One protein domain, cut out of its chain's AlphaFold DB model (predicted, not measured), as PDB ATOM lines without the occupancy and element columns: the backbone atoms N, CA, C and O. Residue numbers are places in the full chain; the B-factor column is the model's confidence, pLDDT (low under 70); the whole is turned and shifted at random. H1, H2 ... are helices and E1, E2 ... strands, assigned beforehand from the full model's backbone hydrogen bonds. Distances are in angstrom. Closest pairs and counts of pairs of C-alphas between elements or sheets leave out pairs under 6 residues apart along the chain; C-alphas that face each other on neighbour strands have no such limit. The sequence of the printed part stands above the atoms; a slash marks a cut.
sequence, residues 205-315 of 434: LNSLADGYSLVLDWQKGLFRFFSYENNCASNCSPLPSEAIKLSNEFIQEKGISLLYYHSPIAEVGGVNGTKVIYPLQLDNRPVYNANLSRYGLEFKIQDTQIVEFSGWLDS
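What this domain is: This is residues 205 to 315 of the 434 residues of an uncharacterized protein of Candidatus Parcubacteria bacterium (UniProt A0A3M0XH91). A twisted four-stranded sheet, E3, E4, E6 and E7, has one helix, H1, packed across one face, making two layers, and a separate hairpin of E1 and E2 lies off to one side at the far end of a long link. At the other end of the longest axis, the chain folds out beyond the sheet in a short arm around E5. The printed part has 111 residues, with one named helix and seven named strands in the order E1 E2 H1 E3 E4 E5 E6 E7; the class is mixed, helices and strands, with under half of the residues in named elements. The large sheet has the order E3 - E4 - E6 - E7 and is antiparallel throughout, as is the pair E1 - E2. The whole is loose, with a radius of gyration of the C-alphas of 16.7 A, and elongated, spanning 57 by 35 by 29 A.

How they stand to each other: Begin at the inner strands E4, residues 274 to 279, and E6, residues 296 to 302, where N 276 and O 299 are 2.8 A apart, within hydrogen-bond range. Edge strand E3, residues 265 to 268, forms a hairpin with E4, with N 267 and O 275 at 2.8 A. Edge strand E7, residues 305 to 310, forms a hairpin with E6, with N 300 and O 308 at 2.9 A. This sheet is twisted, its C-alphas lying up to 4.0 A off the best plane. Look next at H1, residues 240 to 253, which is on the sheet at a height of 8.5 A. It runs only just across the strands, at 60.2 degrees to E4 on the local plane. Its closest C-alphas to E4 are those of Ile 244 and Val 276, 6.3 A apart. Every O i to N i+4 pair in H1 is within hydrogen-bond range. E5, residues 285 to 288, pairs with no named strand, but its residues 285 to 286 pair antiparallel with residues 281 to 282. Finally find the hairpin of E1, residues 212 to 217, and E2, residues 222 to 227, with N 213 and O 226 at 3.5 A; both strands are apart from E7.

Where its parts are: Find C-alpha 212 at (0.506, -24.376, -11.294); E1 runs 16.1 A from there, and E2 runs 16.3 A. H1 starts at C-alpha 240, (26.803, -29.676, -15.595), and is 20.0 A long. E3 measures 10.0 A, E4 15.4 A, E5 9.8 A and E6 19.1 A. E7 measures 14.7 A and ends at C-alpha 310, (22.458, -23.393, 0.929).

The domain as a whole: The two C-alphas farthest apart, those of Leu 205 and Asp 283, are 57.3 A apart. The printed part has no cut. The links E2 to H1 and H1 to E3 are long, and residues 217 to 222 stand free. The mean pLDDT of the printed part is 78.6; residues 205 to 235 and residue 315 are under 70.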
ATOM      1  N   LEU A 205     -10.057 -20.326 -12.497       37.69
ATOM      2  CA  LEU A 205     -10.111 -20.738 -13.907       37.69
ATOM      3  C   LEU A 205      -8.867 -20.326 -14.707       37.69
ATOM      4  O   LEU A 205      -8.365 -21.137 -15.474       37.69
ATOM      5  N   ASN A 206      -8.310 -19.135 -14.470       39.03
ATOM      6  CA  ASN A 206      -7.087 -18.706 -15.160       39.03
ATOM      7  C   ASN A 206      -5.817 -19.376 -14.602       39.03
ATOM      8  O   ASN A 206      -4.843 -19.512 -15.326       39.03
ATOM      9  N   SER A 207      -5.828 -19.864 -13.352       45.34
ATOM     10  CA  SER A 207      -4.698 -20.636 -12.793       45.34
ATOM     11  C   SER A 207      -4.653 -22.108 -13.227       45.34
ATOM     12  O   SER A 207      -3.650 -22.778 -12.999       45.34
ATOM     13  N   LEU A 208      -5.720 -22.615 -13.853       44.53
ATOM     14  CA  LEU A 208      -5.786 -23.987 -14.372       44.53
ATOM     15  C   LEU A 208      -5.324 -24.103 -15.833       44.53
ATOM     16  O   LEU A 208      -5.246 -25.216 -16.340       44.53
ATOM     17  N   ALA A 209      -5.013 -22.986 -16.496       40.84
ATOM     18  CA  ALA A 209      -4.520 -22.984 -17.872       40.84
ATOM     19  C   ALA A 209      -2.989 -23.151 -17.985       40.84
ATOM     20  O   ALA A 209      -2.527 -23.536 -19.050       40.84
ATOM     21  N   ASP A 210      -2.229 -22.930 -16.900       42.09
ATOM     22  CA  ASP A 210      -0.755 -22.879 -16.935       42.09
ATOM     23  C   ASP A 210      -0.055 -23.822 -15.922       42.09
ATOM     24  O   ASP A 210       1.067 -23.556 -15.495       42.09
ATOM     25  N   GLY A 211      -0.690 -24.915 -15.482       39.78
ATOM     26  CA  GLY A 211       0.035 -25.995 -14.779       39.78
ATOM     27  C   GLY A 211       0.579 -25.688 -13.365       39.78
ATOM     28  O   GLY A 211       1.445 -26.393 -12.839       39.78
ATOM     29  N   TYR A 212       0.086 -24.658 -12.675       42.97
ATOM     30  CA  TYR A 212       0.506 -24.376 -11.294       42.97
ATOM     31  C   TYR A 212      -0.468 -24.965 -10.273       42.97
ATOM     32  O   TYR A 212      -1.684 -24.829 -10.397       42.97
ATOM     33  N   SER A 213       0.060 -25.559  -9.196       40.44
ATOM     34  CA  SER A 213      -0.745 -25.878  -8.013       40.44
ATOM     35  C   SER A 213      -0.178 -25.204  -6.767       40.44
ATOM     36  O   SER A 213       1.002 -25.319  -6.428       40.44
ATOM     37  N   LEU A 214      -1.049 -24.466  -6.079       40.38
ATOM     38  CA  LEU A 214      -0.769 -23.849  -4.792       40.38
ATOM     39  C   LEU A 214      -1.286 -24.779  -3.691       40.38
ATOM     40  O   LEU A 214      -2.497 -24.972  -3.562       40.38
ATOM     41  N   VAL A 215      -0.389 -25.331  -2.874       40.31
ATOM     42  CA  VAL A 215      -0.781 -26.116  -1.694       40.31
ATOM     43  C   VAL A 215      -0.582 -25.269  -0.443       40.31
ATOM     44  O   VAL A 215       0.543 -24.962  -0.048       40.31
ATOM     45  N   LEU A 216      -1.694 -24.900   0.192       37.66
ATOM     46  CA  LEU A 216      -1.716 -24.169   1.457       37.66
ATOM     47  C   LEU A 216      -1.894 -25.158   2.619       37.66
ATOM     48  O   LEU A 216      -2.999 -25.644   2.856       37.66
ATOM     49  N   ASP A 217      -0.823 -25.440   3.369       42.06
ATOM     50  CA  ASP A 217      -0.908 -26.191   4.632       42.06
ATOM     51  C   ASP A 217      -1.010 -25.214   5.817       42.06
ATOM     52  O   ASP A 217      -0.014 -24.734   6.374       42.06
ATOM     53  N   TRP A 218      -2.251 -24.919   6.211       36.16
ATOM     54  CA  TRP A 218      -2.566 -23.985   7.295       36.16
ATOM     55  C   TRP A 218      -2.081 -24.464   8.673       36.16
ATOM     56  O   TRP A 218      -1.841 -23.645   9.561       36.16
ATOM     57  N   GLN A 219      -1.896 -25.773   8.881       29.64
ATOM     58  CA  GLN A 219      -1.480 -26.297  10.186       29.64
ATOM     59  C   GLN A 219       0.017 -26.111  10.451       29.64
ATOM     60  O   GLN A 219       0.434 -26.108  11.611       29.64
ATOM     61  N   LYS A 220       0.827 -25.935   9.399       36.97
ATOM     62  CA  LYS A 220       2.295 -25.874   9.505       36.97
ATOM     63  C   LYS A 220       2.903 -24.517   9.156       36.97
ATOM     64  O   LYS A 220       4.111 -24.359   9.310       36.97
ATOM     65  N   GLY A 221       2.102 -23.545   8.712       32.06
ATOM     66  CA  GLY A 221       2.592 -22.206   8.353       32.06
ATOM     67  C   GLY A 221       3.637 -22.223   7.230       32.06
ATOM     68  O   GLY A 221       4.511 -21.360   7.191       32.06
ATOM     69  N   LEU A 222       3.577 -23.230   6.357       30.94
ATOM     70  CA  LEU A 222       4.524 -23.460   5.271       30.94
ATOM     71  C   LEU A 222       3.847 -23.161   3.936       30.94
ATOM     72  O   LEU A 222       2.830 -23.763   3.600       30.94
ATOM     73  N   PHE A 223       4.459 -22.268   3.165       38.66
ATOM     74  CA  PHE A 223       4.120 -22.035   1.768       38.66
ATOM     75  C   PHE A 223       5.034 -22.907   0.909       38.66
ATOM     76  O   PHE A 223       6.257 -22.826   1.034       38.66
ATOM     77  N   ARG A 224       4.458 -23.757   0.056       38.72
ATOM     78  CA  ARG A 224       5.210 -24.484  -0.973       38.72
ATOM     79  C   ARG A 224       4.592 -24.196  -2.330       38.72
ATOM     80  O   ARG A 224       3.395 -24.394  -2.519       38.72
ATOM     81  N   PHE A 225       5.430 -23.732  -3.246       40.28
ATOM     82  CA  PHE A 225       5.088 -23.588  -4.651       40.28
ATOM     83  C   PHE A 225       5.557 -24.837  -5.391       40.28
ATOM     84  O   PHE A 225       6.707 -25.247  -5.235       40.28
ATOM     85  N   PHE A 226       4.665 -25.428  -6.180       41.53
ATOM     86  CA  PHE A 226       5.005 -26.457  -7.154       41.53
ATOM     87  C   PHE A 226       4.647 -25.921  -8.541       41.53
ATOM     88  O   PHE A 226       3.529 -25.450  -8.758       41.53
ATOM     89  N   SER A 227       5.603 -25.979  -9.460       39.28
ATOM     90  CA  SER A 227       5.377 -25.766 -10.889       39.28
ATOM     91  C   SER A 227       5.342 -27.135 -11.560       39.28
ATOM     92  O   SER A 227       6.225 -27.954 -11.311       39.28
ATOM     93  N   TYR A 228       4.309 -27.389 -12.361       45.66
ATOM     94  CA  TYR A 228       4.216 -28.549 -13.237       45.66
ATOM     95  C   TYR A 228       3.673 -28.096 -14.592       45.66
ATOM     96  O   TYR A 228       2.469 -28.112 -14.779       45.66
ATOM     97  N   GLU A 229       4.551 -27.720 -15.526       40.22
ATOM     98  CA  GLU A 229       4.416 -28.054 -16.957       40.22
ATOM     99  C   GLU A 229       5.547 -27.431 -17.793       40.22
ATOM    100  O   GLU A 229       5.667 -26.213 -17.903       40.22
ATOM    101  N   ASN A 230       6.376 -28.284 -18.407       39.53
ATOM    102  CA  ASN A 230       6.618 -28.264 -19.852       39.53
ATOM    103  C   ASN A 230       7.435 -29.484 -20.307       39.53
ATOM    104  O   ASN A 230       8.360 -29.943 -19.641       39.53
ATOM    105  N   ASN A 231       7.056 -30.000 -21.475       44.81
ATOM    106  CA  ASN A 231       7.525 -31.229 -22.112       44.81
ATOM    107  C   ASN A 231       8.997 -31.179 -22.586       44.81
ATOM    108  O   ASN A 231       9.278 -31.248 -23.779       44.81
ATOM    109  N   CYS A 232       9.955 -31.187 -21.664       50.28
ATOM    110  CA  CYS A 232      10.963 -32.244 -21.752       50.28
ATOM    111  C   CYS A 232      10.299 -33.457 -21.109       50.28
ATOM    112  O   CYS A 232       9.747 -33.306 -20.025       50.28
ATOM    113  N   ALA A 233      10.259 -34.618 -21.761       48.69
ATOM    114  CA  ALA A 233       9.655 -35.822 -21.195       48.69
ATOM    115  C   ALA A 233      10.329 -36.165 -19.846       48.69
ATOM    116  O   ALA A 233      11.358 -36.827 -19.814       48.69
ATOM    117  N   SER A 234       9.768 -35.610 -18.765       54.56
ATOM    118  CA  SER A 234      10.088 -35.723 -17.339       54.56
ATOM    119  C   SER A 234      11.567 -35.956 -16.989       54.56
ATOM    120  O   SER A 234      12.040 -37.089 -17.067       54.56
ATOM    121  N   ASN A 235      12.233 -34.925 -16.444       62.12
ATOM    122  CA  ASN A 235      13.513 -34.986 -15.704       62.12
ATOM    123  C   ASN A 235      14.815 -34.723 -16.485       62.12
ATOM    124  O   ASN A 235      15.822 -35.405 -16.269       62.12
ATOM    125  N   CYS A 236      14.860 -33.705 -17.344       71.31
ATOM    126  CA  CYS A 236      16.141 -33.255 -17.894       71.31
ATOM    127  C   CYS A 236      16.868 -32.367 -16.874       71.31
ATOM    128  O   CYS A 236      16.696 -31.153 -16.835       71.31
ATOM    129  N   SER A 237      17.707 -32.985 -16.040       84.88
ATOM    130  CA  SER A 237      18.721 -32.255 -15.273       84.88
ATOM    131  C   SER A 237      19.570 -31.405 -16.233       84.88
ATOM    132  O   SER A 237      20.052 -31.955 -17.228       84.88
ATOM    133  N   PRO A 238      19.768 -30.096 -15.974       87.94
ATOM    134  CA  PRO A 238      20.571 -29.254 -16.854       87.94
ATOM    135  C   PRO A 238      21.989 -29.808 -16.941       87.94
ATOM    136  O   PRO A 238      22.501 -30.390 -15.974       87.94
ATOM    137  N   LEU A 239      22.638 -29.606 -18.088       91.56
ATOM    138  CA  LEU A 239      24.018 -30.047 -18.265       91.56
ATOM    139  C   LEU A 239      24.902 -29.441 -17.158       91.56
ATOM    140  O   LEU A 239      24.702 -28.283 -16.786       91.56
ATOM    141  N   PRO A 240      25.908 -30.172 -16.641       95.19
ATOM    142  CA  PRO A 240      26.803 -29.676 -15.595       95.19
ATOM    143  C   PRO A 240      27.365 -28.268 -15.850       95.19
ATOM    144  O   PRO A 240      27.410 -27.442 -14.940       95.19
ATOM    145  N   SER A 241      27.749 -27.966 -17.094       95.88
ATOM    146  CA  SER A 241      28.259 -26.652 -17.507       95.88
ATOM    147  C   SER A 241      27.207 -25.542 -17.432       95.88
ATOM    148  O   SER A 241      27.510 -24.434 -16.994       95.88
ATOM    149  N   GLU A 242      25.969 -25.836 -17.825       95.44
ATOM    150  CA  GLU A 242      24.839 -24.909 -17.754       95.44
ATOM    151  C   GLU A 242      24.432 -24.645 -16.301       95.44
ATOM    152  O   GLU A 242      24.259 -23.495 -15.902       95.44
ATOM    153  N   ALA A 243      24.382 -25.692 -15.476       96.12
ATOM    154  CA  ALA A 243      24.101 -25.572 -14.051       96.12
ATOM    155  C   ALA A 243      25.163 -24.691 -13.352       96.12
ATOM    156  O   ALA A 243      24.838 -23.780 -12.584       96.12
ATOM    157  N   ILE A 244      26.447 -24.900 -13.670       97.94
ATOM    158  CA  ILE A 244      27.539 -24.051 -13.173       97.94
ATOM    159  C   ILE A 244      27.350 -22.602 -13.632       97.94
ATOM    160  O   ILE A 244      27.469 -21.694 -12.809       97.94
ATOM    161  N   LYS A 245      27.010 -22.363 -14.905       97.62
ATOM    162  CA  LYS A 245      26.740 -21.015 -15.424       97.62
ATOM    163  C   LYS A 245      25.624 -20.315 -14.638       97.62
ATOM    164  O   LYS A 245      25.863 -19.226 -14.126       97.62
ATOM    165  N   LEU A 246      24.472 -20.965 -14.462       96.88
ATOM    166  CA  LEU A 246      23.332 -20.420 -13.710       96.88
ATOM    167  C   LEU A 246      23.707 -20.073 -12.262       96.88
ATOM    168  O   LEU A 246      23.365 -19.005 -11.758       96.88
ATOM    169  N   SER A 247      24.462 -20.947 -11.589       97.94
ATOM    170  CA  SER A 247      24.924 -20.668 -10.223       97.94
ATOM    171  C   SER A 247      25.910 -19.491 -10.152       97.94
ATOM    172  O   SER A 247      25.818 -18.684  -9.230       97.94
ATOM    173  N   ASN A 248      26.812 -19.342 -11.130       98.25
ATOM    174  CA  ASN A 248      27.738 -18.207 -11.202       98.25
ATOM    175  C   ASN A 248      27.000 -16.883 -11.432       98.25
ATOM    176  O   ASN A 248      27.314 -15.890 -10.777       98.25
ATOM    177  N   GLU A 249      26.009 -16.874 -12.329       97.62
ATOM    178  CA  GLU A 249      25.161 -15.704 -12.580       97.62
ATOM    179  C   GLU A 249      24.434 -15.279 -11.299       97.62
ATOM    180  O   GLU A 249      24.488 -14.108 -10.925       97.62
ATOM    181  N   PHE A 250      23.866 -16.232 -10.551       95.62
ATOM    182  CA  PHE A 250      23.237 -15.952  -9.259       95.62
ATOM    183  C   PHE A 250      24.226 -15.401  -8.222       95.62
ATOM    184  O   PHE A 250      23.923 -14.431  -7.526       95.62
ATOM    185  N   ILE A 251      25.419 -15.994  -8.104       96.12
ATOM    186  CA  ILE A 251      26.475 -15.519  -7.193       96.12
ATOM    187  C   ILE A 251      26.842 -14.067  -7.510       96.12
ATOM    188  O   ILE A 251      26.931 -13.244  -6.594       96.12
ATOM    189  N   GLN A 252      27.024 -13.750  -8.795       96.69
ATOM    190  CA  GLN A 252      27.355 -12.409  -9.261       96.69
ATOM    191  C   GLN A 252      26.214 -11.421  -8.990       96.69
ATOM    192  O   GLN A 252      26.461 -10.347  -8.444       96.69
ATOM    193  N   GLU A 253      24.973 -11.791  -9.314       94.88
ATOM    194  CA  GLU A 253      23.780 -10.964  -9.099       94.88
ATOM    195  C   GLU A 253      23.578 -10.631  -7.614       94.88
ATOM    196  O   GLU A 253      23.281  -9.492  -7.256       94.88
ATOM    197  N   LYS A 254      23.771 -11.615  -6.726       94.00
ATOM    198  CA  LYS A 254      23.596 -11.439  -5.276       94.00
ATOM    199  C   LYS A 254      24.832 -10.882  -4.568       94.00
ATOM    200  O   LYS A 254      24.776 -10.655  -3.359       94.00
ATOM    201  N   GLY A 255      25.938 -10.664  -5.283       93.19
ATOM    202  CA  GLY A 255      27.192 -10.185  -4.698       93.19
ATOM    203  C   GLY A 255      27.768 -11.142  -3.647       93.19
ATOM    204  O   GLY A 255      28.351 -10.697  -2.656       93.19
ATOM    205  N   ILE A 256      27.579 -12.452  -3.828       92.12
ATOM    206  CA  ILE A 256      28.091 -13.471  -2.906       92.12
ATOM    207  C   ILE A 256      29.607 -13.585  -3.094       92.12
ATOM    208  O   ILE A 256      30.106 -13.861  -4.182       92.12
ATOM    209  N   SER A 257      30.361 -13.384  -2.013       92.56
ATOM    210  CA  SER A 257      31.817 -13.537  -2.037       92.56
ATOM    211  C   SER A 257      32.218 -15.011  -2.113       92.56
ATOM    212  O   SER A 257      31.834 -15.803  -1.250       92.56
ATOM    213  N   LEU A 258      33.058 -15.358  -3.093       94.31
ATOM    214  CA  LEU A 258      33.653 -16.692  -3.232       94.31
ATOM    215  C   LEU A 258      35.028 -16.832  -2.559       94.31
ATOM    216  O   LEU A 258      35.742 -17.787  -2.832       94.31
ATOM    217  N   LEU A 259      35.407 -15.911  -1.663       92.88
ATOM    218  CA  LEU A 259      36.758 -15.847  -1.080       92.88
ATOM    219  C   LEU A 259      37.260 -17.175  -0.483       92.88
ATOM    220  O   LEU A 259      38.440 -17.484  -0.600       92.88
ATOM    221  N   TYR A 260      36.378 -17.941   0.164       94.12
ATOM    222  CA  TYR A 260      36.724 -19.217   0.804       94.12
ATOM    223  C   TYR A 260      36.311 -20.437  -0.021       94.12
ATOM    224  O   TYR A 260      36.411 -21.563   0.453       94.12
ATOM    225  N   TYR A 261      35.800 -20.241  -1.231       96.00
ATOM    226  CA  TYR A 261      35.234 -21.315  -2.030       96.00
ATOM    227  C   TYR A 261      36.114 -21.603  -3.244       96.00
ATOM    228  O   TYR A 261      36.640 -20.699  -3.889       96.00
ATOM    229  N   HIS A 262      36.280 -22.885  -3.553       96.50
ATOM    230  CA  HIS A 262      37.036 -23.336  -4.716       96.50
ATOM    231  C   HIS A 262      36.143 -23.441  -5.962       96.50
ATOM    232  O   HIS A 262      34.932 -23.215  -5.901       96.50
ATOM    233  N   SER A 263      36.740 -23.821  -7.097       97.19
ATOM    234  CA  SER A 263      36.022 -24.060  -8.351       97.19
ATOM    235  C   SER A 263      34.831 -25.010  -8.159       97.19
ATOM    236  O   SER A 263      34.970 -26.014  -7.446       97.19
ATOM    237  N   PRO A 264      33.686 -24.718  -8.801       98.06
ATOM    238  CA  PRO A 264      32.478 -25.504  -8.635       98.06
ATOM    239  C   PRO A 264      32.620 -26.911  -9.206       98.06
ATOM    240  O   PRO A 264      33.327 -27.150 -10.184       98.06
ATOM    241  N   ILE A 265      31.885 -27.832  -8.597       97.38
ATOM    242  CA  ILE A 265      31.710 -29.213  -9.030       97.38
ATOM    243  C   ILE A 265      30.214 -29.413  -9.238       97.38
ATOM    244  O   ILE A 265      29.424 -29.076  -8.358       97.38
ATOM    245  N   ALA A 266      29.826 -29.944 -10.392       96.62
ATOM    246  CA  ALA A 266      28.442 -30.281 -10.683       96.62
ATOM    247  C   ALA A 266      28.250 -31.800 -10.647       96.62
ATOM    248  O   ALA A 266      28.974 -32.545 -11.307       96.62
ATOM    249  N   GLU A 267      27.267 -32.244  -9.872       94.88
ATOM    250  CA  GLU A 267      26.880 -33.637  -9.683       94.88
ATOM    251  C   GLU A 267      25.463 -33.826 -10.242       94.88
ATOM    252  O   GLU A 267      24.514 -33.169  -9.806       94.88
ATOM    253  N   VAL A 268      25.309 -34.705 -11.236       92.19
ATOM    254  CA  VAL A 268      24.005 -34.985 -11.855       92.19
ATOM    255  C   VAL A 268      23.222 -35.929 -10.943       92.19
ATOM    256  O   VAL A 268      23.577 -37.096 -10.798       92.19
ATOM    257  N   GLY A 269      22.153 -35.429 -10.320       82.44
ATOM    258  CA  GLY A 269      21.341 -36.154  -9.334       82.44
ATOM    259  C   GLY A 269      20.187 -36.974  -9.924       82.44
ATOM    260  O   GLY A 269      19.248 -37.316  -9.202       82.44
ATOM    261  N   GLY A 270      20.211 -37.254 -11.231       80.00
ATOM    262  CA  GLY A 270      19.130 -37.941 -11.940       80.00
ATOM    263  C   GLY A 270      17.849 -37.106 -11.974       80.00
ATOM    264  O   GLY A 270      17.836 -36.009 -12.524       80.00
ATOM    265  N   VAL A 271      16.772 -37.611 -11.367       79.88
ATOM    266  CA  VAL A 271      15.462 -36.927 -11.316       79.88
ATOM    267  C   VAL A 271      15.433 -35.707 -10.397       79.88
ATOM    268  O   VAL A 271      14.506 -34.910 -10.448       79.88
ATOM    269  N   ASN A 272      16.454 -35.542  -9.555       82.62
ATOM    270  CA  ASN A 272      16.503 -34.484  -8.550       82.62
ATOM    271  C   ASN A 272      17.205 -33.206  -9.034       82.62
ATOM    272  O   ASN A 272      17.509 -32.343  -8.210       82.62
ATOM    273  N   GLY A 273      17.481 -33.082 -10.332       91.50
ATOM    274  CA  GLY A 273      18.240 -31.965 -10.882       91.50
ATOM    275  C   GLY A 273      19.758 -32.132 -10.745       91.50
ATOM    276  O   GLY A 273      20.275 -33.152 -10.277       91.50
ATOM    277  N   THR A 274      20.480 -31.088 -11.145       95.00
ATOM    278  CA  THR A 274      21.938 -30.997 -11.028       95.00
ATOM    279  C   THR A 274      22.295 -30.223  -9.767       95.00
ATOM    280  O   THR A 274      21.854 -29.087  -9.572       95.00
ATOM    281  N   LYS A 275      23.109 -30.830  -8.901       95.88
ATOM    282  CA  LYS A 275      23.653 -30.177  -7.711       95.88
ATOM    283  C   LYS A 275      24.988 -29.534  -8.067       95.88
ATOM    284  O   LYS A 275      25.898 -30.227  -8.506       95.88
ATOM    285  N   VAL A 276      25.129 -28.231  -7.860       97.56
ATOM    286  CA  VAL A 276      26.409 -27.527  -7.994       97.56
ATOM    287  C   VAL A 276      26.938 -27.206  -6.605       97.56
ATOM    288  O   VAL A 276      26.239 -26.599  -5.801       97.56
ATOM    289  N   ILE A 277      28.173 -27.603  -6.322       97.69
ATOM    290  CA  ILE A 277      28.852 -27.366  -5.050       97.69
ATOM    291  C   ILE A 277      30.095 -26.536  -5.333       97.69
ATOM    292  O   ILE A 277      30.965 -26.980  -6.077       97.69
ATOM    293  N   TYR A 278      30.224 -25.374  -4.699       97.94
ATOM    294  CA  TYR A 278      31.489 -24.651  -4.593       97.94
ATOM    295  C   TYR A 278      32.132 -25.074  -3.272       97.94
ATOM    296  O   TYR A 278      31.659 -24.651  -2.213       97.94
ATOM    297  N   PRO A 279      33.151 -25.952  -3.278       97.94
ATOM    298  CA  PRO A 279      33.667 -26.532  -2.046       97.94
ATOM    299  C   PRO A 279      34.327 -25.466  -1.177       97.94
ATOM    300  O   PRO A 279      35.152 -24.695  -1.663       97.94
ATOM    301  N   LEU A 280      34.001 -25.454   0.111       96.75
ATOM    302  CA  LEU A 280      34.659 -24.604   1.092       96.75
ATOM    303  C   LEU A 280      36.098 -25.085   1.311       96.75
ATOM    304  O   LEU A 280      36.352 -26.286   1.475       96.75
ATOM    305  N   GLN A 281      37.029 -24.138   1.346       96.25
ATOM    306  CA  GLN A 281      38.416 -24.354   1.717       96.25
ATOM    307  C   GLN A 281      38.838 -23.407   2.834       96.25
ATOM    308  O   GLN A 281      38.600 -22.203   2.785       96.25
ATOM    309  N   LEU A 282      39.516 -23.972   3.826       94.25
ATOM    310  CA  LEU A 282      40.148 -23.238   4.915       94.25
ATOM    311  C   LEU A 282      41.621 -23.621   4.916       94.25
ATOM    312  O   LEU A 282      41.943 -24.805   4.838       94.25
ATOM    313  N   ASP A 283      42.517 -22.636   4.923       92.62
ATOM    314  CA  ASP A 283      43.968 -22.854   4.821       92.62
ATOM    315  C   ASP A 283      44.367 -23.766   3.641       92.62
ATOM    316  O   ASP A 283      45.192 -24.669   3.783       92.62
ATOM    317  N   ASN A 284      43.737 -23.564   2.474       94.44
ATOM    318  CA  ASN A 284      43.892 -24.390   1.264       94.44
ATOM    319  C   ASN A 284      43.539 -25.879   1.452       94.44
ATOM    320  O   ASN A 284      43.991 -26.734   0.688       94.44
ATOM    321  N   ARG A 285      42.736 -26.216   2.467       96.12
ATOM    322  CA  ARG A 285      42.286 -27.586   2.739       96.12
ATOM    323  C   ARG A 285      40.777 -27.699   2.581       96.12
ATOM    324  O   ARG A 285      40.059 -26.800   3.015       96.12
ATOM    325  N   PRO A 286      40.282 -28.800   1.995       97.19
ATOM    326  CA  PRO A 286      38.852 -29.016   1.831       97.19
ATOM    327  C   PRO A 286      38.148 -29.181   3.178       97.19
ATOM    328  O   PRO A 286      38.678 -29.804   4.106       97.19
ATOM    329  N   VAL A 287      36.922 -28.670   3.244       97.38
ATOM    330  CA  VAL A 287      36.000 -28.905   4.354       97.38
ATOM    331  C   VAL A 287      35.011 -30.012   3.982       97.38
ATOM    332  O   VAL A 287      34.486 -30.048   2.867       97.38
ATOM    333  N   TYR A 288      34.742 -30.911   4.921       97.50
ATOM    334  CA  TYR A 288      33.759 -31.987   4.804       97.50
ATOM    335  C   TYR A 288      32.653 -31.826   5.844       97.50
ATOM    336  O   TYR A 288      32.896 -31.296   6.920       97.50
ATOM    337  N   ASN A 289      31.442 -32.288   5.545       95.12
ATOM    338  CA  ASN A 289      30.354 -32.345   6.524       95.12
ATOM    339  C   ASN A 289      30.404 -33.649   7.347       95.12
ATOM    340  O   ASN A 289      31.259 -34.503   7.117       95.12
ATOM    341  N   ALA A 290      29.467 -33.829   8.284       88.94
ATOM    342  CA  ALA A 290      29.379 -35.039   9.116       88.94
ATOM    343  C   ALA A 290      29.233 -36.345   8.302       88.94
ATOM    344  O   ALA A 290      29.743 -37.392   8.699       88.94
ATOM    345  N   ASN A 291      28.618 -36.270   7.117       91.00
ATOM    346  CA  ASN A 291      28.470 -37.400   6.193       91.00
ATOM    347  C   ASN A 291      29.708 -37.615   5.303       91.00
ATOM    348  O   ASN A 291      29.693 -38.459   4.412       91.00
ATOM    349  N   LEU A 292      30.787 -36.857   5.526       94.56
ATOM    350  CA  LEU A 292      32.051 -36.937   4.788       94.56
ATOM    351  C   LEU A 292      31.916 -36.634   3.284       94.56
ATOM    352  O   LEU A 292      32.762 -37.025   2.463       94.56
ATOM    353  N   SER A 293      30.886 -35.865   2.932       93.56
ATOM    354  CA  SER A 293      30.741 -35.201   1.636       93.56
ATOM    355  C   SER A 293      31.415 -33.834   1.674       93.56
ATOM    356  O   SER A 293      31.572 -33.245   2.746       93.56
ATOM    357  N   ARG A 294      31.841 -33.329   0.508       95.25
ATOM    358  CA  ARG A 294      32.419 -31.981   0.423       95.25
ATOM    359  C   ARG A 294      31.390 -30.974   0.923       95.25
ATOM    360  O   ARG A 294      30.243 -31.007   0.493       95.25
ATOM    361  N   TYR A 295      31.813 -30.114   1.836       96.19
ATOM    362  CA  TYR A 295      30.998 -29.033   2.366       96.19
ATOM    363  C   TYR A 295      31.294 -27.751   1.591       96.19
ATOM    364  O   TYR A 295      32.439 -27.524   1.194       96.19
ATOM    365  N   GLY A 296      30.289 -26.916   1.349       96.06
ATOM    366  CA  GLY A 296      30.447 -25.752   0.488       96.06
ATOM    367  C   GLY A 296      29.157 -24.982   0.264       96.06
ATOM    368  O   GLY A 296      28.150 -25.252   0.908       96.06
ATOM    369  N   LEU A 297      29.216 -24.020  -0.653       96.50
ATOM    370  CA  LEU A 297      28.045 -23.324  -1.169       96.50
ATOM    371  C   LEU A 297      27.354 -24.247  -2.168       96.50
ATOM    372  O   LEU A 297      27.982 -24.670  -3.139       96.50
ATOM    373  N   GLU A 298      26.091 -24.572  -1.929       97.06
ATOM    374  CA  GLU A 298      25.362 -25.557  -2.723       97.06
ATOM    375  C   GLU A 298      24.179 -24.915  -3.442       97.06
ATOM    376  O   GLU A 298      23.429 -24.125  -2.866       97.06
ATOM    377  N   PHE A 299      24.001 -25.308  -4.697       96.38
ATOM    378  CA  PHE A 299      22.856 -24.978  -5.528       96.38
ATOM    379  C   PHE A 299      22.220 -26.271  -6.007       96.38
ATOM    380  O   PHE A 299      22.914 -27.159  -6.502       96.38
ATOM    381  N   LYS A 300      20.900 -26.364  -5.912       95.38
ATOM    382  CA  LYS A 300      20.129 -27.394  -6.603       95.38
ATOM    383  C   LYS A 300      19.434 -26.739  -7.779       95.38
ATOM    384  O   LYS A 300      18.712 -25.759  -7.592       95.38
ATOM    385  N   ILE A 301      19.677 -27.262  -8.975       94.81
ATOM    386  CA  ILE A 301      19.182 -26.680 -10.217       94.81
ATOM    387  C   ILE A 301      18.316 -27.708 -10.928       94.81
ATOM    388  O   ILE A 301      18.769 -28.813 -11.227       94.81
ATOM    389  N   GLN A 302      17.075 -27.333 -11.192       92.44
ATOM    390  CA  GLN A 302      16.083 -28.159 -11.859       92.44
ATOM    391  C   GLN A 302      15.410 -27.314 -12.938       92.44
ATOM    392  O   GLN A 302      15.101 -26.154 -12.688       92.44
ATOM    393  N   ASP A 303      15.247 -27.874 -14.139       90.19
ATOM    394  CA  ASP A 303      14.595 -27.201 -15.269       90.19
ATOM    395  C   ASP A 303      15.159 -25.790 -15.522       90.19
ATOM    396  O   ASP A 303      14.426 -24.824 -15.713       90.19
ATOM    397  N   THR A 304      16.492 -25.662 -15.476       90.38
ATOM    398  CA  THR A 304      17.249 -24.396 -15.625       90.38
ATOM    399  C   THR A 304      16.987 -23.331 -14.551       90.38
ATOM    400  O   THR A 304      17.417 -22.187 -14.684       90.38
ATOM    401  N   GLN A 305      16.346 -23.697 -13.442       92.44
ATOM    402  CA  GLN A 305      16.067 -22.804 -12.320       92.44
ATOM    403  C   GLN A 305      16.783 -23.267 -11.052       92.44
ATOM    404  O   GLN A 305      16.880 -24.460 -10.766       92.44
ATOM    405  N   ILE A 306      17.274 -22.314 -10.258       94.38
ATOM    406  CA  ILE A 306      17.805 -22.601  -8.921       94.38
ATOM    407  C   ILE A 306      16.612 -22.822  -7.988       94.38
ATOM    408  O   ILE A 306      15.913 -21.876  -7.631       94.38
ATOM    409  N   VAL A 307      16.395 -24.073  -7.586       94.31
ATOM    410  CA  VAL A 307      15.304 -24.464  -6.676       94.31
ATOM    411  C   VAL A 307      15.742 -24.494  -5.214       94.31
ATOM    412  O   VAL A 307      14.912 -24.395  -4.314       94.31
ATOM    413  N   GLU A 308      17.045 -24.609  -4.959       93.38
ATOM    414  CA  GLU A 308      17.609 -24.586  -3.610       93.38
ATOM    415  C   GLU A 308      18.980 -23.915  -3.603       93.38
ATOM    416  O   GLU A 308      19.778 -24.089  -4.525       93.38
ATOM    417  N   PHE A 309      19.252 -23.172  -2.533       93.38
ATOM    418  CA  PHE A 309      20.522 -22.510  -2.268       93.38
ATOM    419  C   PHE A 309      20.855 -22.647  -0.782       93.38
ATOM    420  O   PHE A 309      20.042 -22.285   0.074       93.38
ATOM    421  N   SER A 310      22.037 -23.166  -0.456       92.56
ATOM    422  CA  SER A 310      22.458 -23.393   0.929       92.56
ATOM    423  C   SER A 310      23.981 -23.300   1.092       92.56
ATOM    424  O   SER A 310      24.718 -23.080   0.135       92.56
ATOM    425  N   GLY A 311      24.475 -23.387   2.332       89.56
ATOM    426  CA  GLY A 311      25.920 -23.396   2.603       89.56
ATOM    427  C   GLY A 311      26.630 -22.046   2.436       89.56
ATOM    428  O   GLY A 311      27.861 -21.979   2.459       89.56
ATOM    429  N   TRP A 312      25.875 -20.949   2.305       90.75
ATOM    430  CA  TRP A 312      26.435 -19.599   2.255       90.75
ATOM    431  C   TRP A 312      27.017 -19.168   3.601       90.75
ATOM    432  O   TRP A 312      26.334 -19.156   4.630       90.75
ATOM    433  N   LEU A 313      28.290 -18.783   3.574       88.06
ATOM    434  CA  LEU A 313      29.042 -18.197   4.673       88.06
ATOM    435  C   LEU A 313      29.006 -16.668   4.578       88.06
ATOM    436  O   LEU A 313      29.910 -16.040   4.041       88.06
ATOM    437  N   ASP A 314      27.952 -16.068   5.135       71.69
ATOM    438  CA  ASP A 314      27.825 -14.602   5.296       71.69
ATOM    439  C   ASP A 314      28.719 -14.057   6.441       71.69
ATOM    440  O   ASP A 314      28.913 -12.859   6.638       71.69
ATOM    441  N   SER A 315      29.263 -14.954   7.262       63.03
ATOM    442  CA  SER A 315      29.966 -14.619   8.500       63.03
ATOM    443  C   SER A 315      31.476 -14.511   8.332       63.03
ATOM    444  O   SER A 315      32.113 -15.332   7.673       63.03
TER     445      SER A 315